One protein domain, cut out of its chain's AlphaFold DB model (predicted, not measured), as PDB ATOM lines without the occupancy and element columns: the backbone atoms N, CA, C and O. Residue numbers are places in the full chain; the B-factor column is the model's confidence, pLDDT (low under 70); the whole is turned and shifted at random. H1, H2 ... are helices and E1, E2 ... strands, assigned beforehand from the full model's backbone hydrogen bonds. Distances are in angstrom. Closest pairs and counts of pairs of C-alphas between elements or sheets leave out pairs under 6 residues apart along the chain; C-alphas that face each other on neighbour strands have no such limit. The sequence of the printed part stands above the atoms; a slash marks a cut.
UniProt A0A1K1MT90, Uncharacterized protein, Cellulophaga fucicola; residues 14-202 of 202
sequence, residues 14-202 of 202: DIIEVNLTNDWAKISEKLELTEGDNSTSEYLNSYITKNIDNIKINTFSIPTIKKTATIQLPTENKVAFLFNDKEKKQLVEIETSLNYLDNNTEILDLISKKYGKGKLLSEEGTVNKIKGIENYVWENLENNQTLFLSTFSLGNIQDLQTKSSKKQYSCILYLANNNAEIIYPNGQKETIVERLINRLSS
ATOM      1  N   ASP A  14     -58.202  30.885  48.532       79.12
ATOM      2  CA  ASP A  14     -59.053  31.560  49.505       79.12
ATOM      3  C   ASP A  14     -60.509  31.114  49.326       79.12
ATOM      4  O   ASP A  14     -61.134  31.473  48.330       79.12
ATOM      5  N   ILE A  15     -61.038  30.310  50.253       78.50
ATOM      6  CA  ILE A  15     -62.371  29.697  50.103       78.50
ATOM      7  C   ILE A  15     -63.468  30.751  49.977       78.50
ATOM      8  O   ILE A  15     -64.389  30.573  49.188       78.50
ATOM      9  N   ILE A  16     -63.376  31.838  50.744       81.56
ATOM     10  CA  ILE A  16     -64.430  32.861  50.776       81.56
ATOM     11  C   ILE A  16     -64.444  33.732  49.510       81.56
ATOM     12  O   ILE A  16     -65.402  34.461  49.294       81.56
ATOM     13  N   GLU A  17     -63.417  33.620  48.661       84.81
ATOM     14  CA  GLU A  17     -63.313  34.317  47.371       84.81
ATOM     15  C   GLU A  17     -63.682  33.440  46.176       84.81
ATOM     16  O   GLU A  17     -63.613  33.891  45.033       84.81
ATOM     17  N   VAL A  18     -64.018  32.171  46.410       86.06
ATOM     18  CA  VAL A  18     -64.309  31.238  45.324       86.06
ATOM     19  C   VAL A  18     -65.572  31.676  44.595       86.06
ATOM     20  O   VAL A  18     -66.668  31.678  45.153       86.06
ATOM     21  N   ASN A  19     -65.465  31.926  43.291       88.56
ATOM     22  CA  ASN A  19     -66.637  31.985  42.439       88.56
ATOM     23  C   ASN A  19     -67.126  30.550  42.178       88.56
ATOM     24  O   ASN A  19     -66.602  29.851  41.309       88.56
ATOM     25  N   LEU A  20     -68.154  30.123  42.918       89.69
ATOM     26  CA  LEU A  20     -68.732  28.775  42.849       89.69
ATOM     27  C   LEU A  20     -69.122  28.352  41.418       89.69
ATOM     28  O   LEU A  20     -69.068  27.172  41.093       89.69
ATOM     29  N   THR A  21     -69.468  29.298  40.542       84.88
ATOM     30  CA  THR A  21     -69.835  29.009  39.148       84.88
ATOM     31  C   THR A  21     -68.623  28.786  38.245       84.88
ATOM     32  O   THR A  21     -68.701  27.993  37.308       84.88
ATOM     33  N   ASN A  22     -67.504  29.465  38.503       84.94
ATOM     34  CA  ASN A  22     -66.407  29.571  37.535       84.94
ATOM     35  C   ASN A  22     -65.108  28.888  37.976       84.94
ATOM     36  O   ASN A  22     -64.307  28.481  37.133       84.94
ATOM     37  N   ASP A  23     -64.874  28.752  39.279       85.56
ATOM     38  CA  ASP A  23     -63.561  28.349  39.785       85.56
ATOM     39  C   ASP A  23     -63.418  26.843  39.999       85.56
ATOM     40  O   ASP A  23     -62.292  26.351  40.105       85.56
ATOM     41  N   TRP A  24     -64.520  26.086  39.999       86.75
ATOM     42  CA  TRP A  24     -64.503  24.660  40.329       86.75
ATOM     43  C   TRP A  24     -63.499  23.848  39.503       86.75
ATOM     44  O   TRP A  24     -62.724  23.083  40.072       86.75
ATOM     45  N   ALA A  25     -63.440  24.059  38.184       83.25
ATOM     46  CA  ALA A  25     -62.500  23.351  37.312       83.25
ATOM     47  C   ALA A  25     -61.035  23.542  37.752       83.25
ATOM     48  O   ALA A  25     -60.261  22.594  37.781       83.25
ATOM     49  N   LYS A  26     -60.659  24.755  38.175       81.12
ATOM     50  CA  LYS A  26     -59.302  25.044  38.666       81.12
ATOM     51  C   LYS A  26     -59.050  24.501  40.071       81.12
ATOM     52  O   LYS A  26     -57.893  24.319  40.451       81.12
ATOM     53  N   ILE A  27     -60.100  24.353  40.876       80.44
ATOM     54  CA  ILE A  27     -60.026  23.859  42.254       80.44
ATOM     55  C   ILE A  27     -59.863  22.339  42.249       80.44
ATOM     56  O   ILE A  27     -58.969  21.821  42.916       80.44
ATOM     57  N   SER A  28     -60.673  21.637  41.457       80.81
ATOM     58  CA  SER A  28     -60.696  20.173  41.397       80.81
ATOM     59  C   SER A  28     -59.381  19.567  40.902       80.81
ATOM     60  O   SER A  28     -58.987  18.510  41.378       80.81
ATOM     61  N   GLU A  29     -58.638  20.268  40.041       80.94
ATOM     62  CA  GLU A  29     -57.295  19.863  39.598       80.94
ATOM     63  C   GLU A  29     -56.251  19.792  40.727       80.94
ATOM     64  O   GLU A  29     -55.184  19.206  40.547       80.94
ATOM     65  N   LYS A  30     -56.505  20.437  41.871       74.69
ATOM     66  CA  LYS A  30     -55.512  20.620  42.943       74.69
ATOM     67  C   LYS A  30     -55.832  19.848  44.214       74.69
ATOM     68  O   LYS A  30     -55.041  19.918  45.152       74.69
ATOM     69  N   LEU A  31     -56.984  19.187  44.276       77.31
ATOM     70  CA  LEU A  31     -57.510  18.597  45.501       77.31
ATOM     71  C   LEU A  31     -57.794  17.111  45.309       77.31
ATOM     72  O   LEU A  31     -58.468  16.710  44.364       77.31
ATOM     73  N   GLU A  32     -57.336  16.307  46.262       80.12
ATOM     74  CA  GLU A  32     -57.811  14.936  46.413       80.12
ATOM     75  C   GLU A  32     -59.137  14.961  47.171       80.12
ATOM     76  O   GLU A  32     -59.229  15.492  48.284       80.12
ATOM     77  N   LEU A  33     -60.174  14.420  46.532       83.62
ATOM     78  CA  LEU A  33     -61.550  14.468  47.004       83.62
ATOM     79  C   LEU A  33     -62.069  13.057  47.257       83.62
ATOM     80  O   LEU A  33     -62.045  12.209  46.364       83.62
ATOM     81  N   THR A  34     -62.621  12.840  48.442       89.44
ATOM     82  CA  THR A  34     -63.350  11.621  48.803       89.44
ATOM     83  C   THR A  34     -64.821  11.948  48.985       89.44
ATOM     84  O   THR A  34     -65.146  13.001  49.526       89.44
ATOM     85  N   GLU A  35     -65.716  11.062  48.559       89.81
ATOM     86  CA  GLU A  35     -67.133  11.190  48.910       89.81
ATOM     87  C   GLU A  35     -67.293  11.197  50.437       89.81
ATOM     88  O   GLU A  35     -66.546  10.525  51.155       89.81
ATOM     89  N   GLY A  36     -68.224  11.997  50.940       85.25
ATOM     90  CA  GLY A  36     -68.490  12.070  52.368       85.25
ATOM     91  C   GLY A  36     -69.872  12.615  52.662       85.25
ATOM     92  O   GLY A  36     -70.676  12.825  51.760       85.25
ATOM     93  N   ASP A  37     -70.146  12.850  53.938       80.00
ATOM     94  CA  ASP A  37     -71.419  13.424  54.352       80.00
ATOM     95  C   ASP A  37     -71.455  14.933  54.062       80.00
ATOM     96  O   ASP A  37     -70.419  15.607  54.007       80.00
ATOM     97  N   ASN A  38     -72.651  15.496  53.900       81.38
ATOM     98  CA  ASN A  38     -72.844  16.939  54.028       81.38
ATOM     99  C   ASN A  38     -73.880  17.250  55.098       81.38
ATOM    100  O   ASN A  38     -74.755  16.438  55.401       81.38
ATOM    101  N   SER A  39     -73.759  18.440  55.674       81.69
ATOM    102  CA  SER A  39     -74.631  18.872  56.753       81.69
ATOM    103  C   SER A  39     -75.870  19.643  56.277       81.69
ATOM    104  O   SER A  39     -76.794  19.841  57.070       81.69
ATOM    105  N   THR A  40     -75.928  20.028  54.999       88.44
ATOM    106  CA  THR A  40     -76.994  20.866  54.432       88.44
ATOM    107  C   THR A  40     -78.217  20.048  53.999       88.44
ATOM    108  O   THR A  40     -79.340  20.330  54.437       88.44
ATOM    109  N   SER A  41     -78.031  19.019  53.168       88.50
ATOM    110  CA  SER A  41     -79.093  18.152  52.647       88.50
ATOM    111  C   SER A  41     -78.574  16.815  52.103       88.50
ATOM    112  O   SER A  41     -77.649  16.759  51.296       88.50
ATOM    113  N   GLU A  42     -79.266  15.729  52.437       89.00
ATOM    114  CA  GLU A  42     -79.030  14.387  51.898       89.00
ATOM    115  C   GLU A  42     -79.232  14.270  50.375       89.00
ATOM    116  O   GLU A  42     -78.806  13.287  49.772       89.00
ATOM    117  N   TYR A  43     -79.863  15.264  49.741       90.44
ATOM    118  CA  TYR A  43     -80.088  15.307  48.293       90.44
ATOM    119  C   TYR A  43     -78.961  16.009  47.523       90.44
ATOM    120  O   TYR A  43     -79.027  16.111  46.298       90.44
ATOM    121  N   LEU A  44     -77.923  16.482  48.218       92.75
ATOM    122  CA  LEU A  44     -76.712  17.037  47.617       92.75
ATOM    123  C   LEU A  44     -75.570  16.019  47.676       92.75
ATOM    124  O   LEU A  44     -75.414  15.278  48.645       92.75
ATOM    125  N   ASN A  45     -74.733  16.010  46.639       92.56
ATOM    126  CA  ASN A  45     -73.535  15.178  46.597       92.56
ATOM    127  C   ASN A  45     -72.382  15.939  47.248       92.56
ATOM    128  O   ASN A  45     -72.123  17.084  46.886       92.56
ATOM    129  N   SER A  46     -71.679  15.302  48.180       93.56
ATOM    130  CA  SER A  46     -70.618  15.935  48.962       93.56
ATOM    131  C   SER A  46     -69.281  15.273  48.711       93.56
ATOM    132  O   SER A  46     -69.139  14.052  48.796       93.56
ATOM    133  N   TYR A  47     -68.281  16.101  48.439       91.12
ATOM    134  CA  TYR A  47     -66.911  15.660  48.263       91.12
ATOM    135  C   TYR A  47     -66.012  16.426  49.215       91.12
ATOM    136  O   TYR A  47     -65.903  17.649  49.156       91.12
ATOM    137  N   ILE A  48     -65.378  15.684  50.110       87.56
ATOM    138  CA  ILE A  48     -64.599  16.206  51.216       87.56
ATOM    139  C   ILE A  48     -63.122  16.048  50.909       87.56
ATOM    140  O   ILE A  48     -62.668  15.071  50.315       87.56
ATOM    141  N   THR A  49     -62.368  17.005  51.407       83.31
ATOM    142  CA  THR A  49     -60.927  16.935  51.517       83.31
ATOM    143  C   THR A  49     -60.514  17.394  52.914       83.31
ATOM    144  O   THR A  49     -61.160  18.247  53.536       83.31
ATOM    145  N   LYS A  50     -59.486  16.748  53.460       75.31
ATOM    146  CA  LYS A  50     -59.002  16.939  54.833       75.31
ATOM    147  C   LYS A  50     -57.551  17.395  54.791       75.31
ATOM    148  O   LYS A  50     -56.834  17.066  53.853       75.31
ATOM    149  N   ASN A  51     -57.105  18.074  55.844       58.41
ATOM    150  CA  ASN A  51     -55.690  18.398  56.066       58.41
ATOM    151  C   ASN A  51     -55.009  19.151  54.906       58.41
ATOM    152  O   ASN A  51     -53.886  18.823  54.530       58.41
ATOM    153  N   ILE A  52     -55.670  20.157  54.327       58.00
ATOM    154  CA  ILE A  52     -55.044  20.932  53.253       58.00
ATOM    155  C   ILE A  52     -54.239  22.080  53.846       58.00
ATOM    156  O   ILE A  52     -54.801  23.102  54.229       58.00
ATOM    157  N   ASP A  53     -52.913  21.947  53.831       50.41
ATOM    158  CA  ASP A  53     -51.979  23.006  54.245       50.41
ATOM    159  C   ASP A  53     -52.115  24.298  53.400       50.41
ATOM    160  O   ASP A  53     -51.634  25.363  53.782       50.41
ATOM    161  N   ASN A  54     -52.773  24.216  52.236       53.75
ATOM    162  CA  ASN A  54     -52.835  25.269  51.216       53.75
ATOM    163  C   ASN A  54     -54.216  25.917  51.018       53.75
ATOM    164  O   ASN A  54     -54.366  26.740  50.112       53.75
ATOM    165  N   ILE A  55     -55.226  25.580  51.822       56.28
ATOM    166  CA  ILE A  55     -56.490  26.311  51.778       56.28
ATOM    167  C   ILE A  55     -56.439  27.432  52.816       56.28
ATOM    168  O   ILE A  55     -56.131  27.230  53.990       56.28
ATOM    169  N   LYS A  56     -56.690  28.639  52.330       66.12
ATOM    170  CA  LYS A  56     -56.664  29.884  53.075       66.12
ATOM    171  C   LYS A  56     -58.095  30.386  53.233       66.12
ATOM    172  O   LYS A  56     -58.968  30.085  52.425       66.12
ATOM    173  N   ILE A  57     -58.326  31.169  54.269       61.22
ATOM    174  CA  ILE A  57     -59.509  32.011  54.420       61.22
ATOM    175  C   ILE A  57     -58.964  33.425  54.579       61.22
ATOM    176  O   ILE A  57     -58.395  33.768  55.616       61.22
ATOM    177  N   ASN A  58     -59.047  34.239  53.535       61.59
ATOM    178  CA  ASN A  58     -58.377  35.530  53.423       61.59
ATOM    179  C   ASN A  58     -56.877  35.472  53.724       61.59
ATOM    180  O   ASN A  58     -56.081  35.086  52.873       61.59
ATOM    181  N   THR A  59     -56.460  35.882  54.923       54.62
ATOM    182  CA  THR A  59     -55.071  35.847  55.396       54.62
ATOM    183  C   THR A  59     -54.774  34.646  56.291       54.62
ATOM    184  O   THR A  59     -53.606  34.378  56.549       54.62
ATOM    185  N   PHE A  60     -55.800  33.922  56.735       60.19
ATOM    186  CA  PHE A  60     -55.691  32.809  57.666       60.19
ATOM    187  C   PHE A  60     -55.394  31.505  56.926       60.19
ATOM    188  O   PHE A  60     -56.150  31.099  56.047       60.19
ATOM    189  N   SER A  61     -54.297  30.843  57.280       65.88
ATOM    190  CA  SER A  61     -53.981  29.496  56.799       65.88
ATOM    191  C   SER A  61     -54.517  28.468  57.782       65.88
ATOM    192  O   SER A  61     -54.402  28.663  58.986       65.88
ATOM    193  N   ILE A  62     -55.072  27.371  57.276       64.25
ATOM    194  CA  ILE A  62     -55.638  26.298  58.093       64.25
ATOM    195  C   ILE A  62     -54.487  25.435  58.646       64.25
ATOM    196  O   ILE A  62     -53.898  24.669  57.883       64.25
ATOM    197  N   PRO A  63     -54.125  25.511  59.945       63.69
ATOM    198  CA  PRO A  63     -53.097  24.627  60.484       63.69
ATOM    199  C   PRO A  63     -53.631  23.191  60.515       63.69
ATOM    200  O   PRO A  63     -54.756  22.956  60.954       63.69
ATOM    201  N   THR A  64     -52.830  22.223  60.080       61.06
ATOM    202  CA  THR A  64     -53.181  20.789  60.089       61.06
ATOM    203  C   THR A  64     -52.872  20.109  61.422       61.06
ATOM    204  O   THR A  64     -53.478  19.099  61.783       61.06
ATOM    205  N   ILE A  65     -51.967  20.701  62.203       63.56
ATOM    206  CA  ILE A  65     -51.583  20.234  63.533       63.56
ATOM    207  C   ILE A  65     -51.578  21.422  64.486       63.56
ATOM    208  O   ILE A  65     -50.909  22.429  64.239       63.56
ATOM    209  N   LYS A  66     -52.254  21.272  65.625       69.88
ATOM    210  CA  LYS A  66     -52.091  22.174  66.759       69.88
ATOM    211  C   LYS A  66     -51.024  21.624  67.690       69.88
ATOM    212  O   LYS A  66     -51.156  20.516  68.208       69.88
ATOM    213  N   LYS A  67     -49.970  22.408  67.918       62.19
ATOM    214  CA  LYS A  67     -48.922  22.081  68.889       62.19
ATOM    215  C   LYS A  67     -49.208  22.791  70.207       62.19
ATOM    216  O   LYS A  67     -49.205  24.018  70.253       62.19
ATOM    217  N   THR A  68     -49.430  22.029  71.272       63.97
ATOM    218  CA  THR A  68     -49.269  22.519  72.646       63.97
ATOM    219  C   THR A  68     -47.895  22.099  73.178       63.97
ATOM    220  O   THR A  68     -47.146  21.404  72.488       63.97
ATOM    221  N   ALA A  69     -47.539  22.517  74.397       60.41
ATOM    222  CA  ALA A  69     -46.286  22.103  75.036       60.41
ATOM    223  C   ALA A  69     -46.181  20.572  75.217       60.41
ATOM    224  O   ALA A  69     -45.080  20.031  75.272       60.41
ATOM    225  N   THR A  70     -47.322  19.876  75.282       56.88
ATOM    226  CA  THR A  70     -47.417  18.464  75.673       56.88
ATOM    227  C   THR A  70     -48.085  17.558  74.640       56.88
ATOM    228  O   THR A  70     -47.851  16.352  74.672       56.88
ATOM    229  N   ILE A  71     -48.904  18.091  73.728       64.44
ATOM    230  CA  ILE A  71     -49.715  17.288  72.803       64.44
ATOM    231  C   ILE A  71     -49.709  17.928  71.411       64.44
ATOM    232  O   ILE A  71     -49.867  19.139  71.249       64.44
ATOM    233  N   GLN A  72     -49.544  17.092  70.387       69.69
ATOM    234  CA  GLN A  72     -49.873  17.451  69.012       69.69
ATOM    235  C   GLN A  72     -51.236  16.857  68.688       69.69
ATOM    236  O   GLN A  72     -51.389  15.637  68.698       69.69
ATOM    237  N   LEU A  73     -52.221  17.717  68.443       66.38
ATOM    238  CA  LEU A  73     -53.560  17.287  68.061       66.38
ATOM    239  C   LEU A  73     -53.770  17.565  66.571       66.38
ATOM    240  O   LEU A  73     -53.503  18.694  66.133       66.38
ATOM    241  N   PRO A  74     -54.235  16.577  65.785       67.25
ATOM    242  CA  PRO A  74     -54.727  16.859  64.447       67.25
ATOM    243  C   PRO A  74     -55.915  17.809  64.575       67.25
ATOM    244  O   PRO A  74     -56.769  17.642  65.445       67.25
ATOM    245  N   THR A  75     -55.961  18.827  63.725       70.81
ATOM    246  CA  THR A  75     -57.030  19.826  63.808       70.81
ATOM    247  C   THR A  75     -58.341  19.337  63.199       70.81
ATOM    248  O   THR A  75     -59.364  19.983  63.368       70.81
ATOM    249  N   GLU A  76     -58.341  18.199  62.498       77.56
ATOM    250  CA  GLU A  76     -59.522  17.639  61.815       77.56
ATOM    251  C   GLU A  76     -60.238  18.644  60.892       77.56
ATOM    252  O   GLU A  76     -61.419  18.494  60.578       77.56
ATOM    253  N   ASN A  77     -59.520  19.678  60.445       81.00
ATOM    254  CA  ASN A  77     -60.058  20.694  59.556       81.00
ATOM    255  C   ASN A  77     -60.449  20.047  58.222       81.00
ATOM    256  O   ASN A  77     -59.682  19.267  57.639       81.00
ATOM    257  N   LYS A  78     -61.644  20.380  57.736       84.62
ATOM    258  CA  LYS A  78     -62.218  19.802  56.516       84.62
ATOM    259  C   LYS A  78     -62.838  20.881  55.639       84.62
ATOM    260  O   LYS A  78     -63.396  21.855  56.144       84.62
ATOM    261  N   VAL A  79     -62.780  20.654  54.333       87.62
ATOM    262  CA  VAL A  79     -63.543  21.407  53.335       87.62
ATOM    263  C   VAL A  79     -64.393  20.409  52.566       87.62
ATOM    264  O   VAL A  79     -63.871  19.414  52.062       87.62
ATOM    265  N   ALA A  80     -65.694  20.653  52.511       91.00
ATOM    266  CA  ALA A  80     -66.647  19.891  51.729       91.00
ATOM    267  C   ALA A  80     -67.170  20.758  50.581       91.00
ATOM    268  O   ALA A  80     -67.559  21.907  50.772       91.00
ATOM    269  N   PHE A  81     -67.165  20.184  49.385       92.12
ATOM    270  CA  PHE A  81     -67.689  20.776  48.164       92.12
ATOM    271  C   PHE A  81     -68.996  20.066  47.822       92.12
ATOM    272  O   PHE A  81     -68.996  18.845  47.635       92.12
ATOM    273  N   LEU A  82     -70.096  20.814  47.763       94.69
ATOM    274  CA  LEU A  82     -71.428  20.268  47.543       94.69
ATOM    275  C   LEU A  82     -71.904  20.549  46.118       94.69
ATOM    276  O   LEU A  82     -71.768  21.661  45.605       94.69
ATOM    277  N   PHE A  83     -72.515  19.543  45.502       93.56
ATOM    278  CA  PHE A  83     -73.000  19.571  44.124       93.56
ATOM    279  C   PHE A  83     -74.450  19.105  44.059       93.56
ATOM    280  O   PHE A  83     -74.848  18.164  44.749       93.56
ATOM    281  N   ASN A  84     -75.229  19.710  43.163       89.75
ATOM    282  CA  ASN A  84     -76.573  19.227  42.831       89.75
ATOM    283  C   ASN A  84     -76.547  17.990  41.910       89.75
ATOM    284  O   ASN A  84     -77.578  17.360  41.687       89.75
ATOM    285  N   ASP A  85     -75.373  17.632  41.385       86.62
ATOM    286  CA  ASP A  85     -75.193  16.565  40.412       86.62
ATOM    287  C   ASP A  85     -73.986  15.668  40.745       86.62
ATOM    288  O   ASP A  85     -72.996  16.101  41.337       86.62
ATOM    289  N   LYS A  86     -74.058  14.392  40.340       83.50
ATOM    290  CA  LYS A  86     -72.973  13.412  40.549       83.50
ATOM    291  C   LYS A  86     -71.777  13.618  39.620       83.50
ATOM    292  O   LYS A  86     -70.693  13.109  39.895       83.50
ATOM    293  N   GLU A  87     -71.967  14.335  38.518       86.75
ATOM    294  CA  GLU A  87     -70.916  14.630  37.543       86.75
ATOM    295  C   GLU A  87     -70.052  15.828  37.978       86.75
ATOM    296  O   GLU A  87     -69.080  16.159  37.300       86.75
ATOM    297  N   LYS A  88     -70.363  16.431  39.138       86.94
ATOM    298  CA  LYS A  88     -69.674  17.579  39.735       86.94
ATOM    299  C   LYS A  88     -69.623  18.776  38.784       86.94
ATOM    300  O   LYS A  88     -68.605  19.467  38.708       86.94
ATOM    301  N   LYS A  89     -70.691  19.002  38.018       82.56
ATOM    302  CA  LYS A  89     -70.776  20.091  37.037       82.56
ATOM    303  C   LYS A  89     -71.073  21.429  37.691       82.56
ATOM    304  O   LYS A  89     -70.544  22.441  37.237       82.56
ATOM    305  N   GLN A  90     -71.890  21.441  38.739       87.44
ATOM    306  CA  GLN A  90     -72.308  22.673  39.394       87.44
ATOM    307  C   GLN A  90     -72.029  22.613  40.895       87.44
ATOM    308  O   GLN A  90     -72.769  22.008  41.668       87.44
ATOM    309  N   LEU A  91     -70.945  23.277  41.303       92.69
ATOM    310  CA  LEU A  91     -70.648  23.534  42.708       92.69
ATOM    311  C   LEU A  91     -71.676  24.538  43.242       92.69
ATOM    312  O   LEU A  91     -71.817  25.644  42.714       92.69
ATOM    313  N   VAL A  92     -72.417  24.135  44.268       94.75
ATOM    314  CA  VAL A  92     -73.528  24.925  44.815       94.75
ATOM    315  C   VAL A  92     -73.226  25.499  46.193       94.75
ATOM    316  O   VAL A  92     -73.764  26.548  46.546       94.75
ATOM    317  N   GLU A  93     -72.337  24.852  46.942       95.50
ATOM    318  CA  GLU A  93     -71.930  25.279  48.275       95.50
ATOM    319  C   GLU A  93     -70.522  24.759  48.598       95.50
ATOM    320  O   GLU A  93     -70.133  23.665  48.174       95.50
ATOM    321  N   ILE A  94     -69.764  25.539  49.366       93.44
ATOM    322  CA  ILE A  94     -68.581  25.062  50.085       93.44
ATOM    323  C   ILE A  94     -68.847  25.164  51.587       93.44
ATOM    324  O   ILE A  94     -69.060  26.263  52.098       93.44
ATOM    325  N   GLU A  95     -68.758  24.040  52.295       93.38
ATOM    326  CA  GLU A  95     -68.744  23.972  53.759       93.38
ATOM    327  C   GLU A  95     -67.291  23.832  54.230       93.38
ATOM    328  O   GLU A  95     -66.552  22.961  53.775       93.38
ATOM    329  N   THR A  96     -66.852  24.664  55.170       89.44
ATOM    330  CA  THR A  96     -65.520  24.563  55.781       89.44
ATOM    331  C   THR A  96     -65.641  24.485  57.284       89.44
ATOM    332  O   THR A  96     -66.174  25.398  57.904       89.44
ATOM    333  N   SER A  97     -65.109  23.426  57.890       88.19
ATOM    334  CA  SER A  97     -65.017  23.310  59.346       88.19
ATOM    335  C   SER A  97     -63.587  23.547  59.803       88.19
ATOM    336  O   SER A  97     -62.666  22.841  59.380       88.19
ATOM    337  N   LEU A  98     -63.425  24.530  60.685       85.81
ATOM    338  CA  LEU A  98     -62.169  24.860  61.344       85.81
ATOM    339  C   LEU A  98     -62.298  24.555  62.830       85.81
ATOM    340  O   LEU A  98     -63.122  25.164  63.517       85.81
ATOM    341  N   ASN A  99     -61.458  23.663  63.336       82.25
ATOM    342  CA  ASN A  99     -61.422  23.311  64.740       82.25
ATOM    343  C   ASN A  99     -60.174  23.844  65.444       82.25
ATOM    344  O   ASN A  99     -59.178  24.229  64.828       82.25
ATOM    345  N   TYR A 100     -60.233  23.815  66.775       78.94
ATOM    346  CA  TYR A 100     -59.138  24.193  67.669       78.94
ATOM    347  C   TYR A 100     -58.640  25.637  67.499       78.94
ATOM    348  O   TYR A 100     -57.447  25.925  67.658       78.94
ATOM    349  N   LEU A 101     -59.563  26.557  67.224       79.88
ATOM    350  CA  LEU A 101     -59.307  27.991  67.227       79.88
ATOM    351  C   LEU A 101     -59.048  28.477  68.655       79.88
ATOM    352  O   LEU A 101     -59.669  28.024  69.624       79.88
ATOM    353  N   ASP A 102     -58.109  29.409  68.785       76.88
ATOM    354  CA  ASP A 102     -57.718  29.980  70.074       76.88
ATOM    355  C   ASP A 102     -58.637  31.108  70.544       76.88
ATOM    356  O   ASP A 102     -58.677  31.399  71.741       76.88
ATOM    357  N   ASN A 103     -59.367  31.720  69.614       81.19
ATOM    358  CA  ASN A 103     -60.270  32.835  69.850       81.19
ATOM    359  C   ASN A 103     -61.563  32.629  69.037       81.19
ATOM    360  O   ASN A 103     -61.499  32.260  67.866       81.19
ATOM    361  N   ASN A 104     -62.732  32.872  69.643       81.81
ATOM    362  CA  ASN A 104     -64.025  32.770  68.958       81.81
ATOM    363  C   ASN A 104     -64.260  33.883  67.935       81.81
ATOM    364  O   ASN A 104     -65.065  33.688  67.028       81.81
ATOM    365  N   THR A 105     -63.580  35.025  68.057       84.25
ATOM    366  CA  THR A 105     -63.796  36.162  67.152       84.25
ATOM    367  C   THR A 105     -62.834  36.194  65.975       84.25
ATOM    368  O   THR A 105     -63.088  36.926  65.032       84.25
ATOM    369  N   GLU A 106     -61.763  35.397  65.963       83.25
ATOM    370  CA  GLU A 106     -60.675  35.537  64.981       83.25
ATOM    371  C   GLU A 106     -61.167  35.488  63.524       83.25
ATOM    372  O   GLU A 106     -60.855  36.368  62.722       83.25
ATOM    373  N   ILE A 107     -61.994  34.495  63.193       87.38
ATOM    374  CA  ILE A 107     -62.562  34.347  61.847       87.38
ATOM    375  C   ILE A 107     -63.648  35.398  61.581       87.38
ATOM    376  O   ILE A 107     -63.697  35.969  60.490       87.38
ATOM    377  N   LEU A 108     -64.480  35.704  62.582       89.94
ATOM    378  CA  LEU A 108     -65.516  36.736  62.490       89.94
ATOM    379  C   LEU A 108     -64.916  38.117  62.193       89.94
ATOM    380  O   LEU A 108     -65.425  38.828  61.329       89.94
ATOM    381  N   ASP A 109     -63.833  38.482  62.872       89.81
ATOM    382  CA  ASP A 109     -63.144  39.764  62.734       89.81
ATOM    383  C   ASP A 109     -62.521  39.898  61.340       89.81
ATOM    384  O   ASP A 109     -62.625  40.951  60.706       89.81
ATOM    385  N   LEU A 110     -61.926  38.819  60.816       87.38
ATOM    386  CA  LEU A 110     -61.363  38.779  59.463       87.38
ATOM    387  C   LEU A 110     -62.429  38.984  58.381       87.38
ATOM    388  O   LEU A 110     -62.217  39.773  57.457       87.38
ATOM    389  N   ILE A 111     -63.565  38.296  58.499       90.19
ATOM    390  CA  ILE A 111     -64.689  38.423  57.563       90.19
ATOM    391  C   ILE A 111     -65.320  39.810  57.695       90.19
ATOM    392  O   ILE A 111     -65.541  40.488  56.692       90.19
ATOM    393  N   SER A 112     -65.525  40.282  58.927       91.81
ATOM    394  CA  SER A 112     -66.159  41.575  59.191       91.81
ATOM    395  C   SER A 112     -65.316  42.754  58.713       91.81
ATOM    396  O   SER A 112     -65.851  43.753  58.238       91.81
ATOM    397  N   LYS A 113     -63.985  42.638  58.779       90.44
ATOM    398  CA  LYS A 113     -63.065  43.625  58.203       90.44
ATOM    399  C   LYS A 113     -63.209  43.731  56.683       90.44
ATOM    400  O   LYS A 113     -62.956  44.800  56.133       90.44
ATOM    401  N   LYS A 114     -63.579  42.636  56.014       88.31
ATOM    402  CA  LYS A 114     -63.691  42.567  54.555       88.31
ATOM    403  C   LYS A 114     -65.072  42.973  54.043       88.31
ATOM    404  O   LYS A 114     -65.152  43.834  53.177       88.31
ATOM    405  N   TYR A 115     -66.136  42.385  54.586       91.50
ATOM    406  CA  TYR A 115     -67.509  42.572  54.089       91.50
ATOM    407  C   TYR A 115     -68.388  43.432  55.007       91.50
ATOM    408  O   TYR A 115     -69.585  43.571  54.774       91.50
ATOM    409  N   GLY A 116     -67.815  44.016  56.062       92.75
ATOM    410  CA  GLY A 116     -68.570  44.747  57.075       92.75
ATOM    411  C   GLY A 116     -69.261  43.825  58.082       92.75
ATOM    412  O   GLY A 116     -69.040  42.616  58.123       92.75
ATOM    413  N   LYS A 117     -70.100  44.401  58.945       94.50
ATOM    414  CA  LYS A 117     -70.749  43.663  60.038       94.50
ATOM    415  C   LYS A 117     -71.807  42.691  59.498       94.50
ATOM    416  O   LYS A 117     -72.767  43.129  58.871       94.50
ATOM    417  N   GLY A 118     -71.659  41.403  59.807       93.69
ATOM    418  CA  GLY A 118     -72.655  40.379  59.479       93.69
ATOM    419  C   GLY A 118     -73.942  40.523  60.292       93.69
ATOM    420  O   GLY A 118     -73.944  41.055  61.409       93.69
ATOM    421  N   LYS A 119     -75.049  40.021  59.745       95.06
ATOM    422  CA  LYS A 119     -76.334  39.934  60.444       95.06
ATOM    423  C   LYS A 119     -76.330  38.705  61.352       95.06
ATOM    424  O   LYS A 119     -76.055  37.604  60.892       95.06
ATOM    425  N   LEU A 120     -76.634  38.898  62.634       92.50
ATOM    426  CA  LEU A 120     -76.765  37.806  63.600       92.50
ATOM    427  C   LEU A 120     -78.071  37.038  63.334       92.50
ATOM    428  O   LEU A 120     -79.132  37.653  63.245       92.50
ATOM    429  N   LEU A 121     -77.980  35.716  63.205       90.81
ATOM    430  CA  LEU A 121     -79.104  34.794  63.008       90.81
ATOM    431  C   LEU A 121     -79.540  34.094  64.297       90.81
ATOM    432  O   LEU A 121     -80.674  33.640  64.383       90.81
ATOM    433  N   SER A 122     -78.661  33.981  65.293       77.94
ATOM    434  CA  SER A 122     -79.009  33.365  66.573       77.94
ATOM    435  C   SER A 122     -79.944  34.285  67.363       77.94
ATOM    436  O   SER A 122     -79.501  35.296  67.917       77.94
ATOM    437  N   GLU A 123     -81.228  33.940  67.415       77.12
ATOM    438  CA  GLU A 123     -82.232  34.702  68.161       77.12
ATOM    439  C   GLU A 123     -82.134  34.449  69.672       77.12
ATOM    440  O   GLU A 123     -81.640  33.417  70.145       77.12
ATOM    441  N   GLU A 124     -82.616  35.400  70.471       74.56
ATOM    442  CA  GLU A 124     -82.660  35.222  71.917       74.56
ATOM    443  C   GLU A 124     -83.628  34.102  72.323       74.56
ATOM    444  O   GLU A 124     -84.765  34.059  71.877       74.56
ATOM    445  N   GLY A 125     -83.185  33.203  73.208       74.44
ATOM    446  CA  GLY A 125     -84.002  32.084  73.697       74.44
ATOM    447  C   GLY A 125     -83.915  30.807  72.854       74.44
ATOM    448  O   GLY A 125     -84.517  29.804  73.225       74.44
ATOM    449  N   THR A 126     -83.136  30.813  71.769       79.88
ATOM    450  CA  THR A 126     -82.897  29.639  70.912       79.88
ATOM    451  C   THR A 126     -81.934  28.626  71.535       79.88
ATOM    452  O   THR A 126     -81.159  28.939  72.450       79.88
ATOM    453  N   VAL A 127     -81.940  27.395  71.005       81.19
ATOM    454  CA  VAL A 127     -80.997  26.342  71.415       81.19
ATOM    455  C   VAL A 127     -79.565  26.779  71.115       81.19
ATOM    456  O   VAL A 127     -78.667  26.519  71.920       81.19
ATOM    457  N   ASN A 128     -79.359  27.500  70.012       83.50
ATOM    458  CA  ASN A 128     -78.069  28.090  69.668       83.50
ATOM    459  C   ASN A 128     -77.556  29.037  70.756       83.50
ATOM    460  O   ASN A 128     -76.432  28.852  71.227       83.50
ATOM    461  N   LYS A 129     -78.386  29.963  71.258       80.06
ATOM    462  CA  LYS A 129     -77.981  30.859  72.356       80.06
ATOM    463  C   LYS A 129     -77.608  30.084  73.623       80.06
ATOM    464  O   LYS A 129     -76.588  30.386  74.239       80.06
ATOM    465  N   ILE A 130     -78.383  29.062  73.995       81.69
ATOM    466  CA  ILE A 130     -78.099  28.220  75.176       81.69
ATOM    467  C   ILE A 130     -76.759  27.488  75.023       81.69
ATOM    468  O   ILE A 130     -75.994  27.380  75.980       81.69
ATOM    469  N   LYS A 131     -76.455  27.007  73.816       82.50
ATOM    470  CA  LYS A 131     -75.193  26.327  73.496       82.50
ATOM    471  C   LYS A 131     -74.017  27.287  73.279       82.50
ATOM    472  O   LYS A 131     -72.898  26.821  73.075       82.50
ATOM    473  N   GLY A 132     -74.245  28.601  73.339       83.81
ATOM    474  CA  GLY A 132     -73.228  29.609  73.037       83.81
ATOM    475  C   GLY A 132     -72.749  29.541  71.586       83.81
ATOM    476  O   GLY A 132     -71.558  29.715  71.335       83.81
ATOM    477  N   ILE A 133     -73.660  29.211  70.666       89.00
ATOM    478  CA  ILE A 133     -73.437  29.209  69.223       89.00
ATOM    479  C   ILE A 133     -73.875  30.569  68.685       89.00
ATOM    480  O   ILE A 133     -75.030  30.964  68.863       89.00
ATOM    481  N   GLU A 134     -72.967  31.263  68.008       90.81
ATOM    482  CA  GLU A 134     -73.258  32.528  67.331       90.81
ATOM    483  C   GLU A 134     -73.195  32.310  65.820       90.81
ATOM    484  O   GLU A 134     -72.166  31.884  65.286       90.81
ATOM    485  N   ASN A 135     -74.310  32.593  65.146       93.62
ATOM    486  CA  ASN A 135     -74.467  32.394  63.709       93.62
ATOM    487  C   ASN A 135     -74.615  33.745  63.013       93.62
ATOM    488  O   ASN A 135     -75.482  34.534  63.380       93.62
ATOM    489  N   TYR A 136     -73.804  33.998  61.995       95.25
ATOM    490  CA  TYR A 136     -73.790  35.237  61.226       95.25
ATOM    491  C   TYR A 136     -74.026  34.956  59.748       95.25
ATOM    492  O   TYR A 136     -73.615  33.910  59.243       95.25
ATOM    493  N   VAL A 137     -74.638  35.915  59.057       96.81
ATOM    494  CA  VAL A 137     -74.839  35.882  57.608       96.81
ATOM    495  C   VAL A 137     -74.413  37.195  56.949       96.81
ATOM    496  O   VAL A 137     -74.650  38.285  57.480       96.81
ATOM    497  N   TRP A 138     -73.802  37.074  55.773       96.69
ATOM    498  CA  TRP A 138     -73.554  38.148  54.818       96.69
ATOM    499  C   TRP A 138     -74.218  37.763  53.499       96.69
ATOM    500  O   TRP A 138     -73.755  36.866  52.794       96.69
ATOM    501  N   GLU A 139     -75.333  38.419  53.203       94.56
ATOM    502  CA  GLU A 139     -76.139  38.172  52.008       94.56
ATOM    503  C   GLU A 139     -75.638  39.015  50.833       94.56
ATOM    504  O   GLU A 139     -75.113  40.114  51.025       94.56
ATOM    505  N   ASN A 140     -75.878  38.529  49.613       87.50
ATOM    506  CA  ASN A 140     -75.614  39.262  48.369       87.50
ATOM    507  C   ASN A 140     -74.157  39.732  48.230       87.50
ATOM    508  O   ASN A 140     -73.890  40.858  47.802       87.50
ATOM    509  N   LEU A 141     -73.216  38.854  48.581       90.31
ATOM    510  CA  LEU A 141     -71.809  39.047  48.255       90.31
ATOM    511  C   LEU A 141     -71.600  39.023  46.734       90.31
ATOM    512  O   LEU A 141     -72.491  38.667  45.949       90.31
ATOM    513  N   GLU A 142     -70.392  39.395  46.313       86.75
ATOM    514  CA  GLU A 142     -69.981  39.283  44.915       86.75
ATOM    515  C   GLU A 142     -70.254  37.874  44.361       86.75
ATOM    516  O   GLU A 142     -70.259  36.880  45.085       86.75
ATOM    517  N   ASN A 143     -70.499  37.783  43.050       87.25
ATOM    518  CA  ASN A 143     -70.837  36.529  42.363       87.25
ATOM    519  C   ASN A 143     -72.166  35.874  42.797       87.25
ATOM    520  O   ASN A 143     -72.369  34.693  42.523       87.25
ATOM    521  N   ASN A 144     -73.087  36.638  43.400       91.81
ATOM    522  CA  ASN A 144     -74.413  36.169  43.824       91.81
ATOM    523  C   ASN A 144     -74.339  35.027  44.853       91.81
ATOM    524  O   ASN A 144     -74.935  33.957  44.690       91.81
ATOM    525  N   GLN A 145     -73.561  35.269  45.904       94.94
ATOM    526  CA  GLN A 145     -73.301  34.306  46.964       94.94
ATOM    527  C   GLN A 145     -73.746  34.843  48.322       94.94
ATOM    528  O   GLN A 145     -73.852  36.053  48.532       94.94
ATOM    529  N   THR A 146     -73.973  33.927  49.254       96.50
ATOM    530  CA  THR A 146     -74.211  34.228  50.664       96.50
ATOM    531  C   THR A 146     -73.189  33.475  51.499       96.50
ATOM    532  O   THR A 146     -72.955  32.283  51.287       96.50
ATOM    533  N   LEU A 147     -72.576  34.181  52.447       96.56
ATOM    534  CA  LEU A 147     -71.634  33.614  53.403       96.56
ATOM    535  C   LEU A 147     -72.314  33.468  54.760       96.56
ATOM    536  O   LEU A 147     -72.875  34.427  55.287       96.56
ATOM    537  N   PHE A 148     -72.191  32.290  55.354       96.31
ATOM    538  CA  PHE A 148     -72.600  32.016  56.720       96.31
ATOM    539  C   PHE A 148     -71.385  31.654  57.565       96.31
ATOM    540  O   PHE A 148     -70.480  30.958  57.105       96.31
ATOM    541  N   LEU A 149     -71.395  32.085  58.822       95.12
ATOM    542  CA  LEU A 149     -70.409  31.713  59.830       95.12
ATOM    543  C   LEU A 149     -71.144  31.249  61.083       95.12
ATOM    544  O   LEU A 149     -71.883  32.022  61.680       95.12
ATOM    545  N   SER A 150     -70.886  30.024  61.514       93.44
ATOM    546  CA  SER A 150     -71.266  29.526  62.831       93.44
ATOM    547  C   SER A 150     -70.021  29.429  63.698       93.44
ATOM    548  O   SER A 150     -69.052  28.798  63.283       93.44
ATOM    549  N   THR A 151     -70.021  30.035  64.882       91.38
ATOM    550  CA  THR A 151     -68.923  29.926  65.856       91.38
ATOM    551  C   THR A 151     -69.414  29.276  67.139       91.38
ATOM    552  O   THR A 151     -70.527  29.542  67.592       91.38
ATOM    553  N   PHE A 152     -68.599  28.398  67.726       89.56
ATOM    554  CA  PHE A 152     -68.962  27.679  68.945       89.56
ATOM    555  C   PHE A 152     -67.741  27.201  69.734       89.56
ATOM    556  O   PHE A 152     -66.624  27.097  69.231       89.56
ATOM    557  N   SER A 153     -67.958  26.915  71.017       87.81
ATOM    558  CA  SER A 153     -66.937  26.383  71.921       87.81
ATOM    559  C   SER A 153     -66.883  24.855  71.846       87.81
ATOM    560  O   SER A 153     -67.880  24.203  72.136       87.81
ATOM    561  N   LEU A 154     -65.708  24.276  71.580       80.56
ATOM    562  CA  LEU A 154     -65.478  22.824  71.683       80.56
ATOM    563  C   LEU A 154     -65.252  22.342  73.120       80.56
ATOM    564  O   LEU A 154     -65.320  21.147  73.389       80.56
ATOM    565  N   GLY A 155     -64.959  23.259  74.045       81.88
ATOM    566  CA  GLY A 155     -64.645  22.936  75.435       81.88
ATOM    567  C   GLY A 155     -63.260  23.433  75.825       81.88
ATOM    568  O   GLY A 155     -62.806  24.458  75.324       81.88
ATOM    569  N   ASN A 156     -62.598  22.728  76.739       80.31
ATOM    570  CA  ASN A 156     -61.297  23.119  77.273       80.31
ATOM    571  C   ASN A 156     -60.238  22.068  76.938       80.31
ATOM    572  O   ASN A 156     -60.461  20.879  77.156       80.31
ATOM    573  N   ILE A 157     -59.063  22.513  76.492       75.19
ATOM    574  CA  ILE A 157     -57.854  21.685  76.491       75.19
ATOM    575  C   ILE A 157     -57.088  21.989  77.773       75.19
ATOM    576  O   ILE A 157     -56.766  23.148  78.047       75.19
ATOM    577  N   GLN A 158     -56.801  20.946  78.548       73.50
ATOM    578  CA  GLN A 158     -55.904  21.032  79.694       73.50
ATOM    579  C   GLN A 158     -54.473  20.725  79.265       73.50
ATOM    580  O   GLN A 158     -54.208  19.702  78.635       73.50
ATOM    581  N   ASP A 159     -53.550  21.592  79.656       68.38
ATOM    582  CA  ASP A 159     -52.126  21.310  79.618       68.38
ATOM    583  C   ASP A 159     -51.672  20.820  80.997       68.38
ATOM    584  O   ASP A 159     -51.654  21.562  81.983       68.38
ATOM    585  N   LEU A 160     -51.304  19.539  81.055       68.00
ATOM    586  CA  LEU A 160     -50.911  18.857  82.285       68.00
ATOM    587  C   LEU A 160     -49.582  19.373  82.862       68.00
ATOM    588  O   LEU A 160     -49.375  19.264  84.070       68.00
ATOM    589  N   GLN A 161     -48.692  19.952  82.043       66.75
ATOM    590  CA  GLN A 161     -47.404  20.479  82.517       66.75
ATOM    591  C   GLN A 161     -47.550  21.856  83.160       66.75
ATOM    592  O   GLN A 161     -47.011  22.101  84.238       66.75
ATOM    593  N   THR A 162     -48.304  22.748  82.519       71.75
ATOM    594  CA  THR A 162     -48.538  24.107  83.030       71.75
ATOM    595  C   THR A 162     -49.714  24.188  84.004       71.75
ATOM    596  O   THR A 162     -49.952  25.249  84.579       71.75
ATOM    597  N   LYS A 163     -50.454  23.084  84.198       71.44
ATOM    598  CA  LYS A 163     -51.735  23.028  84.930       71.44
ATOM    599  C   LYS A 163     -52.703  24.127  84.483       71.44
ATOM    600  O   LYS A 163     -53.468  24.662  85.285       71.44
ATOM    601  N   SER A 164     -52.645  24.481  83.203       76.12
ATOM    602  CA  SER A 164     -53.487  25.511  82.613       76.12
ATOM    603  C   SER A 164     -54.588  24.875  81.775       76.12
ATOM    604  O   SER A 164     -54.456  23.768  81.257       76.12
ATOM    605  N   SER A 165     -55.712  25.573  81.678       78.19
ATOM    606  CA  SER A 165     -56.847  25.172  80.858       78.19
ATOM    607  C   SER A 165     -57.144  26.306  79.897       78.19
ATOM    608  O   SER A 165     -57.373  27.435  80.334       78.19
ATOM    609  N   LYS A 166     -57.161  26.013  78.597       79.75
ATOM    610  CA  LYS A 166     -57.519  26.986  77.565       79.75
ATOM    611  C   LYS A 166     -58.801  26.547  76.877       79.75
ATOM    612  O   LYS A 166     -58.899  25.416  76.394       79.75
ATOM    613  N   LYS A 167     -59.767  27.461  76.812       84.00
ATOM    614  CA  LYS A 167     -60.984  27.259  76.030       84.00
ATOM    615  C   LYS A 167     -60.630  27.149  74.550       84.00
ATOM    616  O   LYS A 167     -59.685  27.780  74.078       84.00
ATOM    617  N   GLN A 168     -61.342  26.291  73.843       85.50
ATOM    618  CA  GLN A 168     -61.160  26.031  72.429       85.50
ATOM    619  C   GLN A 168     -62.435  26.328  71.684       85.50
ATOM    620  O   GLN A 168     -63.539  26.038  72.155       85.50
ATOM    621  N   TYR A 169     -62.245  26.866  70.494       86.62
ATOM    622  CA  TYR A 169     -63.326  27.284  69.638       86.62
ATOM    623  C   TYR A 169     -63.240  26.572  68.303       86.62
ATOM    624  O   TYR A 169     -62.228  25.979  67.925       86.62
ATOM    625  N   SER A 170     -64.350  26.584  67.599       88.62
ATOM    626  CA  SER A 170     -64.454  26.105  66.236       88.62
ATOM    627  C   SER A 170     -65.427  26.974  65.493       88.62
ATOM    628  O   SER A 170     -66.270  27.649  66.094       88.62
ATOM    629  N   CYS A 171     -65.293  26.953  64.182       90.94
ATOM    630  CA  CYS A 171     -66.280  27.555  63.330       90.94
ATOM    631  C   CYS A 171     -66.581  26.686  62.122       90.94
ATOM    632  O   CYS A 171     -65.738  25.921  61.649       90.94
ATOM    633  N   ILE A 172     -67.789  26.858  61.605       92.12
ATOM    634  CA  ILE A 172     -68.194  26.330  60.312       92.12
ATOM    635  C   ILE A 172     -68.550  27.516  59.424       92.12
ATOM    636  O   ILE A 172     -69.314  28.393  59.825       92.12
ATOM    637  N   LEU A 173     -67.968  27.540  58.233       93.25
ATOM    638  CA  LEU A 173     -68.259  28.499  57.182       93.25
ATOM    639  C   LEU A 173     -69.059  27.808  56.088       93.25
ATOM    640  O   LEU A 173     -68.725  26.684  55.717       93.25
ATOM    641  N   TYR A 174     -70.043  28.508  55.543       95.44
ATOM    642  CA  TYR A 174     -70.762  28.078  54.350       95.44
ATOM    643  C   TYR A 174     -70.721  29.206  53.329       95.44
ATOM    644  O   TYR A 174     -71.181  30.305  53.627       95.44
ATOM    645  N   LEU A 175     -70.181  28.950  52.141       95.25
ATOM    646  CA  LEU A 175     -70.320  29.838  50.990       95.25
ATOM    647  C   LEU A 175     -71.318  29.194  50.034       95.25
ATOM    648  O   LEU A 175     -71.013  28.157  49.449       95.25
ATOM    649  N   ALA A 176     -72.501  29.787  49.894       96.00
ATOM    650  CA  ALA A 176     -73.609  29.224  49.130       96.00
ATOM    651  C   ALA A 176     -73.956  30.093  47.919       96.00
ATOM    652  O   ALA A 176     -73.932  31.322  47.989       96.00
ATOM    653  N   ASN A 177     -74.315  29.452  46.807       95.06
ATOM    654  CA  ASN A 177     -74.868  30.129  45.638       95.06
ATOM    655  C   ASN A 177     -76.344  30.477  45.885       95.06
ATOM    656  O   ASN A 177     -77.150  29.582  46.143       95.06
ATOM    657  N   ASN A 178     -76.715  31.752  45.745       94.75
ATOM    658  CA  ASN A 178     -78.077  32.218  46.034       94.75
ATOM    659  C   ASN A 178     -79.145  31.601  45.119       94.75
ATOM    660  O   ASN A 178     -80.303  31.513  45.509       94.75
ATOM    661  N   ASN A 179     -78.767  31.169  43.911       93.12
ATOM    662  CA  ASN A 179     -79.692  30.589  42.932       93.12
ATOM    663  C   ASN A 179     -79.728  29.057  42.976       93.12
ATOM    664  O   ASN A 179     -80.414  28.440  42.162       93.12
ATOM    665  N   ALA A 180     -78.932  28.425  43.839       94.00
ATOM    666  CA  ALA A 180     -78.902  26.977  43.918       94.00
ATOM    667  C   ALA A 180     -80.105  26.447  44.706       94.00
ATOM    668  O   ALA A 180     -80.423  26.923  45.798       94.00
ATOM    669  N   GLU A 181     -80.745  25.426  44.144       94.44
ATOM    670  CA  GLU A 181     -81.920  24.770  44.710       94.44
ATOM    671  C   GLU A 181     -81.593  23.324  45.092       94.44
ATOM    672  O   GLU A 181     -80.868  22.619  44.384       94.44
ATOM    673  N   ILE A 182     -82.196  22.874  46.185       92.69
ATOM    674  CA  ILE A 182     -82.346  21.468  46.537       92.69
ATOM    675  C   ILE A 182     -83.651  20.993  45.901       92.69
ATOM    676  O   ILE A 182     -84.711  21.578  46.132       92.69
ATOM    677  N   ILE A 183     -83.575  19.936  45.092       90.94
ATOM    678  CA  ILE A 183     -84.742  19.336  44.438       90.94
ATOM    679  C   ILE A 183     -85.069  18.026  45.149       90.94
ATOM    680  O   ILE A 183     -84.312  17.059  45.076       90.94
ATOM    681  N   TYR A 184     -86.215  17.995  45.823       90.56
ATOM    682  CA  TYR A 184     -86.680  16.830  46.567       90.56
ATOM    683  C   TYR A 184     -87.358  15.800  45.642       90.56
ATOM    684  O   TYR A 184     -87.918  16.173  44.607       90.56
ATOM    685  N   PRO A 185     -87.404  14.502  46.015       90.12
ATOM    686  CA  PRO A 185     -88.028  13.457  45.193       90.12
ATOM    687  C   PRO A 185     -89.511  13.697  44.875       90.12
ATOM    688  O   PRO A 185     -90.020  13.212  43.869       90.12
ATOM    689  N   ASN A 186     -90.210  14.445  45.727       92.69
ATOM    690  CA  ASN A 186     -91.613  14.821  45.546       92.69
ATOM    691  C   ASN A 186     -91.807  16.060  44.644       92.69
ATOM    692  O   ASN A 186     -92.933  16.529  44.492       92.69
ATOM    693  N   GLY A 187     -90.729  16.609  44.074       91.56
ATOM    694  CA  GLY A 187     -90.747  17.801  43.227       91.56
ATOM    695  C   GLY A 187     -90.757  19.129  43.988       91.56
ATOM    696  O   GLY A 187     -90.762  20.179  43.348       91.56
ATOM    697  N   GLN A 188     -90.748  19.112  45.326       94.12
ATOM    698  CA  GLN A 188     -90.548  20.329  46.109       94.12
ATOM    699  C   GLN A 188     -89.146  20.890  45.869       94.12
ATOM    700  O   GLN A 188     -88.194  20.153  45.599       94.12
ATOM    701  N   LYS A 189     -89.042  22.212  45.981       94.25
ATOM    702  CA  LYS A 189     -87.800  22.961  45.836       94.25
ATOM    703  C   LYS A 189     -87.615  23.861  47.046       94.25
ATOM    704  O   LYS A 189     -88.578  24.468  47.505       94.25
ATOM    705  N   GLU A 190     -86.388  23.935  47.530       95.12
ATOM    706  CA  GLU A 190     -85.947  24.847  48.587       95.12
ATOM    707  C   GLU A 190     -84.594  25.405  48.157       95.12
ATOM    708  O   GLU A 190     -83.765  24.662  47.625       95.12
ATOM    709  N   THR A 191     -84.349  26.699  48.345       95.50
ATOM    710  CA  THR A 191     -83.016  27.236  48.050       95.50
ATOM    711  C   THR A 191     -82.011  26.781  49.110       95.50
ATOM    712  O   THR A 191     -82.347  26.595  50.280       95.50
ATOM    713  N   ILE A 192     -80.740  26.632  48.728       94.88
ATOM    714  CA  ILE A 192     -79.680  26.292  49.695       94.88
ATOM    715  C   ILE A 192     -79.579  27.360  50.792       94.88
ATOM    716  O   ILE A 192     -79.395  27.039  51.965       94.88
ATOM    717  N   VAL A 193     -79.754  28.630  50.423       95.94
ATOM    718  CA  VAL A 193     -79.730  29.757  51.362       95.94
ATOM    719  C   VAL A 193     -80.867  29.652  52.383       95.94
ATOM    720  O   VAL A 193     -80.601  29.771  53.576       95.94
ATOM    721  N   GLU A 194     -82.105  29.369  51.962       95.12
ATOM    722  CA  GLU A 194     -83.233  29.151  52.886       95.12
ATOM    723  C   GLU A 194     -82.966  27.979  53.834       95.12
ATOM    724  O   GLU A 194     -83.151  28.112  55.048       95.12
ATOM    725  N   ARG A 195     -82.459  26.858  53.305       94.62
ATOM    726  CA  ARG A 195     -82.102  25.680  54.102       94.62
ATOM    727  C   ARG A 195     -81.083  26.017  55.190       94.62
ATOM    728  O   ARG A 195     -81.251  25.612  56.344       94.62
ATOM    729  N   LEU A 196     -80.038  26.764  54.836       94.62
ATOM    730  CA  LEU A 196     -78.991  27.192  55.765       94.62
ATOM    731  C   LEU A 196     -79.511  28.203  56.791       94.62
ATOM    732  O   LEU A 196     -79.205  28.061  57.973       94.62
ATOM    733  N   ILE A 197     -80.342  29.171  56.390       93.81
ATOM    734  CA  ILE A 197     -80.975  30.114  57.324       93.81
ATOM    735  C   ILE A 197     -81.809  29.356  58.358       93.81
ATOM    736  O   ILE A 197     -81.611  29.564  59.552       93.81
ATOM    737  N   ASN A 198     -82.682  28.443  57.920       90.94
ATOM    738  CA  ASN A 198     -83.538  27.646  58.807       90.94
ATOM    739  C   ASN A 198     -82.722  26.801  59.794       90.94
ATOM    740  O   ASN A 198     -83.063  26.689  60.974       90.94
ATOM    741  N   ARG A 199     -81.619  26.219  59.315       88.56
ATOM    742  CA  ARG A 199     -80.700  25.424  60.134       88.56
ATOM    743  C   ARG A 199     -79.959  26.268  61.172       88.56
ATOM    744  O   ARG A 199     -79.719  25.787  62.273       88.56
ATOM    745  N   LEU A 200     -79.545  27.481  60.815       90.44
ATOM    746  CA  LEU A 200     -78.678  28.324  61.646       90.44
ATOM    747  C   LEU A 200     -79.451  29.298  62.549       90.44
ATOM    748  O   LEU A 200     -78.865  29.882  63.462       90.44
ATOM    749  N   SER A 201     -80.748  29.489  62.326       85.00
ATOM    750  CA  SER A 201     -81.586  30.357  63.159       85.00
ATOM    751  C   SER A 201     -82.081  29.692  64.449       85.00
ATOM    752  O   SER A 201     -82.411  30.403  65.396       85.00
ATOM    753  N   SER A 202     -82.102  28.354  64.525       71.50
ATOM    754  CA  SER A 202     -82.777  27.579  65.588       71.50
ATOM    755  C   SER A 202     -81.850  26.900  66.600       71.50
ATOM    756  O   SER A 202     -80.866  26.258  66.180       71.50
TER     757      SER A 202
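Overview. This is residues 14 to 202 of the 202 residues of an uncharacterized protein of Cellulophaga fucicola (UniProt A0A1K1MT90). A twisted sheet of six strands makes the core, with helix H2 over one face and helix H4 over the other. Its longest hairpin, E8 and E9, runs on past the end of E6, and two small hairpins, E3 and E4 and then E10 and E11, lie outside the sheet. The 189 printed residues have, in order, H1, E1 to E6, H2, H3, E7 to E11 and H4; the class is mixed, helices and strands. The sheet, E1 - E5 - E6 - E9 - E8 - E7, is all antiparallel. The whole is compact, with a radius of gyration of the C-alphas of 17.1 A and spans of 57 by 42 by 32 A.

Arrangement. Start at edge strand E1, residues 45 to 50, beside E5, residues 78 to 83: N 47 and O 81 are 2.9 A apart, within hydrogen-bond range. E5 forms a hairpin with E6, residues 91 to 101, where N 80 and O 95 are 2.8 A apart. Beside E6 find E9, residues 164 to 177, with N 96 and O 173 at 2.8 A. E7, residues 134 to 141, E8, residues 145 to 159, and E9 are a meander, each strand the antiparallel neighbour of the one before; look at N 150 and O 172, 2.8 A, and N 136 and O 149, 2.8 A. E8 bends by 52 degrees at residue 155. H2, residues 106 to 115, and H4, residues 192 to 201, are on opposite faces, making three layers, helices on both faces of a sheet. H2 has a height over the sheet of 9.4 A and runs along E8, at 2 degrees on the local plane; its Leu 108 and Leu 149 of E8 have the closest C-alphas, 7.5 A. H4, at a height of 8.8 A, is slantwise to E8, at 36 degrees on the local plane; the closest C-alphas of H4 and E9 are Val 193 and Ala 176, 6.5 A. H1, residues 24 to 28, is only just not on the sheet, with 4 pairs of C-alphas within 10 A; H3, residues 127 to 130, only grazes it with residues 128 to 129. E2, residues 55 to 57, pairs with no named strand. In the hairpin of E3, residues 65 to 67, and E4, residues 72 to 74, N 66 and O 73 are 2.9 A apart; in that of E10, residues 181 to 183, and E11, residues 189 to 191, N 182 and O 190 are 2.8 A apart. Every O i to N i+4 pair is within hydrogen-bond range in H1, H2 and H4; H3 is too short for one.

Along the chain. Find C-alpha 24, where H1 begins, at (-64.503, 24.660, 40.329). E6 is 27.4 A long, E7 20.2 A, E8 41.0 A and E9 43.0 A; H2 is 14.7 A. H4, 14.2 A, ends at C-alpha 201, (-81.586, 30.357, 63.159).

Size, cuts and confidence. The C-alphas farthest apart, Gln 161 and Gly 187, are 58.6 A apart. The printed part has no cut; the links H1 to E1 and H2 to H3 are long. The model's pLDDT is under 70 at residues 51 to 74 and 159 to 161.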